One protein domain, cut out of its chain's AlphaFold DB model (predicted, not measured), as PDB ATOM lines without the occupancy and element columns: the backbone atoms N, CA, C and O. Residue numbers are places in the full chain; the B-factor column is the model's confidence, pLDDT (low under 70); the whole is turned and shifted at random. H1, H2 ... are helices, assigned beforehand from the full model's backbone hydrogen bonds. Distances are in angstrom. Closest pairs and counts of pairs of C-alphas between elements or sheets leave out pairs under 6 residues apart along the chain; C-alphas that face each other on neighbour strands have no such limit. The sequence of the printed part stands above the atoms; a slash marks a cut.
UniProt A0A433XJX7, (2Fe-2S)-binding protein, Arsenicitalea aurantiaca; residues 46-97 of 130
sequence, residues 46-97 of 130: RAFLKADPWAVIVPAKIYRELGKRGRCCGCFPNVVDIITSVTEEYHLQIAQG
ATOM      1  N   ARG A  46     344.142 231.800 392.410       94.94
ATOM      2  CA  ARG A  46     345.191 230.774 392.527       94.94
ATOM      3  C   ARG A  46     344.933 229.576 391.614       94.94
ATOM      4  O   ARG A  46     345.879 229.051 391.038       94.94
ATOM      5  N   ALA A  47     343.676 229.175 391.424       94.88
ATOM      6  CA  ALA A  47     343.327 228.130 390.464       94.88
ATOM      7  C   ALA A  47     343.682 228.531 389.021       94.88
ATOM      8  O   ALA A  47     344.241 227.719 388.283       94.88
ATOM      9  N   PHE A  48     343.432 229.785 388.629       94.50
ATOM     10  CA  PHE A  48     343.848 230.288 387.318       94.50
ATOM     11  C   PHE A  48     345.365 230.329 387.156       94.50
ATOM     12  O   PHE A  48     345.854 229.874 386.129       94.50
ATOM     13  N   LEU A  49     346.097 230.815 388.158       93.25
ATOM     14  CA  LEU A  49     347.559 230.914 388.104       93.25
ATOM     15  C   LEU A  49     348.253 229.549 388.126       93.25
ATOM     16  O   LEU A  49     349.315 229.382 387.530       93.25
ATOM     17  N   LYS A  50     347.640 228.553 388.771       92.31
ATOM     18  CA  LYS A  50     348.102 227.163 388.713       92.31
ATOM     19  C   LYS A  50     347.954 226.572 387.308       92.31
ATOM     20  O   LYS A  50     348.791 225.776 386.901       92.31
ATOM     21  N   ALA A  51     346.887 226.933 386.594       91.69
ATOM     22  CA  ALA A  51     346.647 226.464 385.232       91.69
ATOM     23  C   ALA A  51     347.508 227.203 384.195       91.69
ATOM     24  O   ALA A  51     348.034 226.577 383.282       91.69
ATOM     25  N   ASP A  52     347.639 228.523 384.333       90.88
ATOM     26  CA  ASP A  52     348.469 229.371 383.481       90.88
ATOM     27  C   ASP A  52     349.032 230.549 384.307       90.88
ATOM     28  O   ASP A  52     348.303 231.508 384.595       90.88
ATOM     29  N   PRO A  53     350.320 230.495 384.700       91.00
ATOM     30  CA  PRO A  53     350.957 231.495 385.560       91.00
ATOM     31  C   PRO A  53     350.965 232.914 384.988       91.00
ATOM     32  O   PRO A  53     351.076 233.875 385.747       91.00
ATOM     33  N   TRP A  54     350.862 233.056 383.666       90.00
ATOM     34  CA  TRP A  54     350.956 234.337 382.962       90.00
ATOM     35  C   TRP A  54     349.600 234.813 382.423       90.00
ATOM     36  O   TRP A  54     349.529 235.762 381.638       90.00
ATOM     37  N   ALA A  55     348.506 234.171 382.844       88.25
ATOM     38  CA  ALA A  55     347.168 234.504 382.387       88.25
ATOM     39  C   ALA A  55     346.748 235.925 382.788       88.25
ATOM     40  O   ALA A  55     346.828 236.322 383.950       88.25
ATOM     41  N   VAL A  56     346.141 236.654 381.847       91.19
ATOM     42  CA  VAL A  56     345.446 237.911 382.157       91.19
ATOM     43  C   VAL A  56     344.136 237.596 382.888       91.19
ATOM     44  O   VAL A  56     343.195 237.032 382.314       91.19
ATOM     45  N   ILE A  57     344.063 237.961 384.169       93.88
ATOM     46  CA  ILE A  57     342.887 237.762 385.022       93.88
ATOM     47  C   ILE A  57     342.075 239.058 385.073       93.88
ATOM     48  O   ILE A  57     342.587 240.122 385.395       93.88
ATOM     49  N   VAL A  58     340.780 238.959 384.767       94.56
ATOM     50  CA  VAL A  58     339.828 240.079 384.835       94.56
ATOM     51  C   VAL A  58     338.679 239.742 385.789       94.56
ATOM     52  O   VAL A  58     338.277 238.573 385.836       94.56
ATOM     53  N   PRO A  59     338.070 240.724 386.488       94.88
ATOM     54  CA  PRO A  59     336.962 240.466 387.415       94.88
ATOM     55  C   PRO A  59     335.820 239.666 386.779       94.88
ATOM     56  O   PRO A  59     335.306 238.723 387.369       94.88
ATOM     57  N   ALA A  60     335.485 239.952 385.518       93.06
ATOM     58  CA  ALA A  60     334.455 239.214 384.788       93.06
ATOM     59  C   ALA A  60     334.751 237.702 384.662       93.06
ATOM     60  O   ALA A  60     333.822 236.896 384.689       93.06
ATOM     61  N   LYS A  61     336.028 237.306 384.546       94.19
ATOM     62  CA  LYS A  61     336.449 235.897 384.467       94.19
ATOM     63  C   LYS A  61     336.267 235.203 385.817       94.19
ATOM     64  O   LYS A  61     335.728 234.105 385.846       94.19
ATOM     65  N   ILE A  62     336.636 235.875 386.910       95.31
ATOM     66  CA  ILE A  62     336.455 235.373 388.283       95.31
ATOM     67  C   ILE A  62     334.970 235.155 388.580       95.31
ATOM     68  O   ILE A  62     334.571 234.093 389.038       95.31
ATOM     69  N   TYR A  63     334.132 236.145 388.271       94.31
ATOM     70  CA  TYR A  63     332.694 236.051 388.531       94.31
ATOM     71  C   TYR A  63     332.049 234.927 387.721       94.31
ATOM     72  O   TYR A  63     331.206 234.204 388.249       94.31
ATOM     73  N   ARG A  64     332.476 234.747 386.464       93.62
ATOM     74  CA  ARG A  64     332.016 233.643 385.618       93.62
ATOM     75  C   ARG A  64     332.384 232.280 386.203       93.62
ATOM     76  O   ARG A  64     331.539 231.394 386.170       93.62
ATOM     77  N   GLU A  65     333.588 232.135 386.751       95.38
ATOM     78  CA  GLU A  65     334.025 230.901 387.421       95.38
ATOM     79  C   GLU A  65     333.188 230.601 388.668       95.38
ATOM     80  O   GLU A  65     332.773 229.471 388.887       95.38
ATOM     81  N   LEU A  66     332.832 231.636 389.433       93.69
ATOM     82  CA  LEU A  66     331.922 231.527 390.578       93.69
ATOM     83  C   LEU A  66     330.449 231.298 390.175       93.69
ATOM     84  O   LEU A  66     329.570 231.250 391.037       93.69
ATOM     85  N   GLY A  67     330.137 231.221 388.876       93.00
ATOM     86  CA  GLY A  67     328.766 231.090 388.378       93.00
ATOM     87  C   GLY A  67     327.890 232.318 388.658       93.00
ATOM     88  O   GLY A  67     326.662 232.215 388.694       93.00
ATOM     89  N   LYS A  68     328.492 233.493 388.883       90.81
ATOM     90  CA  LYS A  68     327.797 234.753 389.186       90.81
ATOM     91  C   LYS A  68     327.959 235.759 388.045       90.81
ATOM     92  O   LYS A  68     328.913 235.736 387.274       90.81
ATOM     93  N   ARG A  69     327.031 236.715 387.961       89.31
ATOM     94  CA  ARG A  69     327.166 237.915 387.116       89.31
ATOM     95  C   ARG A  69     327.315 239.156 387.998       89.31
ATOM     96  O   ARG A  69     326.803 239.189 389.116       89.31
ATOM     97  N   GLY A  70     328.034 240.169 387.516       87.06
ATOM     98  CA  GLY A  70     328.148 241.453 388.215       87.06
ATOM     99  C   GLY A  70     326.803 242.184 388.225       87.06
ATOM    100  O   GLY A  70     326.222 242.383 387.163       87.06
ATOM    101  N   ARG A  71     326.298 242.550 389.413       87.38
ATOM    102  CA  ARG A  71     325.025 243.284 389.565       87.38
ATOM    103  C   ARG A  71     325.224 244.803 389.592       87.38
ATOM    104  O   ARG A  71     324.607 245.502 388.805       87.38
ATOM    105  N   CYS A  72     326.066 245.303 390.501       91.31
ATOM    106  CA  CYS A  72     326.341 246.740 390.670       91.31
ATOM    107  C   CYS A  72     327.759 247.156 390.250       91.31
ATOM    108  O   CYS A  72     328.035 248.342 390.137       91.31
ATOM    109  N   CYS A  73     328.672 246.190 390.086       90.44
ATOM    110  CA  CYS A  73     330.089 246.378 389.741       90.44
ATOM    111  C   CYS A  73     330.917 247.289 390.679       90.44
ATOM    112  O   CYS A  73     332.108 247.458 390.445       90.44
ATOM    113  N   GLY A  74     330.357 247.807 391.779       92.00
ATOM    114  CA  GLY A  74     331.069 248.704 392.704       92.00
ATOM    115  C   GLY A  74     332.215 248.056 393.491       92.00
ATOM    116  O   GLY A  74     333.095 248.746 393.984       92.00
ATOM    117  N   CYS A  75     332.246 246.726 393.576       93.06
ATOM    118  CA  CYS A  75     333.322 245.970 394.226       93.06
ATOM    119  C   CYS A  75     334.506 245.663 393.294       93.06
ATOM    120  O   CYS A  75     335.500 245.109 393.751       93.06
ATOM    121  N   PHE A  76     334.423 245.992 392.000       94.00
ATOM    122  CA  PHE A  76     335.460 245.634 391.028       94.00
ATOM    123  C   PHE A  76     336.837 246.239 391.331       94.00
ATOM    124  O   PHE A  76     337.799 245.497 391.174       94.00
ATOM    125  N   PRO A  77     336.967 247.500 391.794       94.00
ATOM    126  CA  PRO A  77     338.272 248.049 392.168       94.00
ATOM    127  C   PRO A  77     338.964 247.208 393.247       94.00
ATOM    128  O   PRO A  77     340.084 246.764 393.045       94.00
ATOM    129  N   ASN A  78     338.238 246.846 394.310       92.25
ATOM    130  CA  ASN A  78     338.773 245.986 395.368       92.25
ATOM    131  C   ASN A  78     339.157 244.588 394.842       92.25
ATOM    132  O   ASN A  78     340.176 244.020 395.216       92.25
ATOM    133  N   VAL A  79     338.367 244.024 393.921       94.38
ATOM    134  CA  VAL A  79     338.718 242.753 393.262       94.38
ATOM    135  C   VAL A  79     340.012 242.888 392.454       94.38
ATOM    136  O   VAL A  79     340.807 241.955 392.458       94.38
ATOM    137  N   VAL A  80     340.233 244.012 391.770       95.69
ATOM    138  CA  VAL A  80     341.480 244.274 391.031       95.69
ATOM    139  C   VAL A  80     342.669 244.352 391.985       95.69
ATOM    140  O   VAL A  80     343.683 243.719 391.708       95.69
ATOM    141  N   ASP A  81     342.528 245.020 393.127       94.38
ATOM    142  CA  ASP A  81     343.589 245.085 394.140       94.38
ATOM    143  C   ASP A  81     343.947 243.687 394.671       94.38
ATOM    144  O   ASP A  81     345.123 243.334 394.790       94.38
ATOM    145  N   ILE A  82     342.933 242.843 394.909       93.75
ATOM    146  CA  ILE A  82     343.126 241.442 395.305       93.75
ATOM    147  C   ILE A  82     343.829 240.649 394.196       93.75
ATOM    148  O   ILE A  82     344.718 239.853 394.499       93.75
ATOM    149  N   ILE A  83     343.456 240.849 392.925       95.25
ATOM    150  CA  ILE A  83     344.129 240.210 391.783       95.25
ATOM    151  C   ILE A  83     345.611 240.566 391.804       95.25
ATOM    152  O   ILE A  83     346.421 239.649 391.873       95.25
ATOM    153  N   THR A  84     345.947 241.857 391.814       94.81
ATOM    154  CA  THR A  84     347.334 242.340 391.803       94.81
ATOM    155  C   THR A  84     348.134 241.737 392.956       94.81
ATOM    156  O   THR A  84     349.163 241.103 392.725       94.81
ATOM    157  N   SER A  85     347.608 241.819 394.184       93.50
ATOM    158  CA  SER A  85     348.276 241.287 395.378       93.50
ATOM    159  C   SER A  85     348.542 239.781 395.295       93.50
ATOM    160  O   SER A  85     349.646 239.335 395.602       93.50
ATOM    161  N   VAL A  86     347.558 238.983 394.867       93.94
ATOM    162  CA  VAL A  86     347.720 237.523 394.771       93.94
ATOM    163  C   VAL A  86     348.645 237.142 393.618       93.94
ATOM    164  O   VAL A  86     349.412 236.190 393.750       93.94
ATOM    165  N   THR A  87     348.593 237.861 392.495       94.69
ATOM    166  CA  THR A  87     349.496 237.606 391.364       94.69
ATOM    167  C   THR A  87     350.945 237.897 391.726       94.69
ATOM    168  O   THR A  87     351.805 237.061 391.466       94.69
ATOM    169  N   GLU A  88     351.212 239.018 392.404       93.38
ATOM    170  CA  GLU A  88     352.551 239.363 392.888       93.38
ATOM    171  C   GLU A  88     353.067 238.313 393.875       93.38
ATOM    172  O   GLU A  88     354.172 237.802 393.703       93.38
ATOM    173  N   GLU A  89     352.253 237.930 394.866       92.75
ATOM    174  CA  GLU A  89     352.599 236.880 395.833       92.75
ATOM    175  C   GLU A  89     352.969 235.566 395.126       92.75
ATOM    176  O   GLU A  89     353.983 234.944 395.444       92.75
ATOM    177  N   TYR A  90     352.173 235.157 394.136       93.69
ATOM    178  CA  TYR A  90     352.389 233.918 393.393       93.69
ATOM    179  C   TYR A  90     353.674 233.953 392.552       93.69
ATOM    180  O   TYR A  90     354.446 232.994 392.549       93.69
ATOM    181  N   HIS A  91     353.954 235.064 391.865       92.62
ATOM    182  CA  HIS A  91     355.185 235.207 391.079       92.62
ATOM    183  C   HIS A  91     356.431 235.329 391.957       92.62
ATOM    184  O   HIS A  91     357.482 234.814 391.579       92.62
ATOM    185  N   LEU A  92     356.322 235.926 393.148       93.38
ATOM    186  CA  LEU A  92     357.399 235.901 394.140       93.38
ATOM    187  C   LEU A  92     357.692 234.473 394.611       93.38
ATOM    188  O   LEU A  92     358.857 234.097 394.713       93.38
ATOM    189  N   GLN A  93     356.659 233.657 394.842       92.25
ATOM    190  CA  GLN A  93     356.825 232.244 395.201       92.25
ATOM    191  C   GLN A  93     357.513 231.445 394.084       92.25
ATOM    192  O   GLN A  93     358.385 230.626 394.374       92.25
ATOM    193  N   ILE A  94     357.193 231.722 392.814       91.81
ATOM    194  CA  ILE A  94     357.904 231.145 391.660       91.81
ATOM    195  C   ILE A  94     359.371 231.594 391.641       91.81
ATOM    196  O   ILE A  94     360.264 230.762 391.509       91.81
ATOM    197  N   ALA A  95     359.638 232.891 391.811       90.94
ATOM    198  CA  ALA A  95     360.999 233.432 391.811       90.94
ATOM    199  C   ALA A  95     361.867 232.860 392.947       90.94
ATOM    200  O   ALA A  95     363.078 232.727 392.798       90.94
ATOM    201  N   GLN A  96     361.245 232.497 394.072       93.44
ATOM    202  CA  GLN A  96     361.892 231.841 395.211       93.44
ATOM    203  C   GLN A  96     362.028 230.319 395.045       93.44
ATOM    204  O   GLN A  96     362.615 229.671 395.908       93.44
ATOM    205  N   GLY A  97     361.477 229.734 393.976       91.31
ATOM    206  CA  GLY A  97     361.471 228.285 393.758       91.31
ATOM    207  C   GLY A  97     360.549 227.513 394.709       91.31
ATOM    208  O   GLY A  97     360.710 226.309 394.867       91.31
TER     209      GLY A  97
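What this domain is: This is residues 46 to 97 of the 130 residues of the protein "(2Fe-2S)-binding protein" of Arsenicitalea aurantiaca (UniProt A0A433XJX7). One long helix, H3, makes the longest axis, and two short helices, H1 and H2, sit along one side of it, well separated from each other. H2 is near the first residue of H3 and H1 is farther along it; the link from H2 to H3 loops round past that first residue and makes one end of the rod, while the last residues of H3 run on past H1 to the other end. The printed part has 52 residues with three named helices, in the order H1, H2, H3, and no named strand; the class is all helix. The whole is only just loose, close to compact, with a radius of gyration of the C-alphas of 12.1 A, and its C-alphas span 40 by 19 by 13 A.

How they stand to each other: H1, residues 46 to 51, touches H3, residues 76 to 95, and of H3 residues 86 to 90 alone touch H1. The closest C-alphas of the two are those of Arg 46 and Val 86, 7.5 A apart. Their lines stand at a steep tilt of 56 degrees, and they run the same way. H2, residues 59 to 65, is apart from H1, although it follows it in the chain. H2 and H3 only just touch, with 3 pairs of C-alphas within 8 A, and of H3 residues 76 to 80 alone take part. Their closest C-alphas are those of Pro 59 and Phe 76, 6.5 A apart, and their lines are about perpendicular, at 78 degrees. In H1, H2 and H3, every pair of O i and N i+4 is within hydrogen-bond range.

Where its parts are: H1 runs from Arg 46, with its C-alpha at (345.191, 230.774, 392.527), to Ala 51, 8.6 A from first to last C-alpha. H2 runs from Pro 59, with its C-alpha at (336.962, 240.466, 387.415), to Glu 65, over 10.0 A. H3, 20 residues, runs from Phe 76 to Ala 95, with C-alpha 95 at (360.999, 233.432, 391.811), and is 28.3 A long from first to last C-alpha.

The domain as a whole: The outline is a rod, and the two C-alphas farthest apart are those of Cys 72 and Gly 97, at 39.8 A. The first and last printed C-alphas, those of Arg 46 and Gly 97, are 16.5 A apart. The link from H1 to H2, 7 residues, and the link from H2 to H3, 10 residues, are both short. The printed part has no cut. The mean pLDDT of the printed part is 92.8, and no printed residue is under 70.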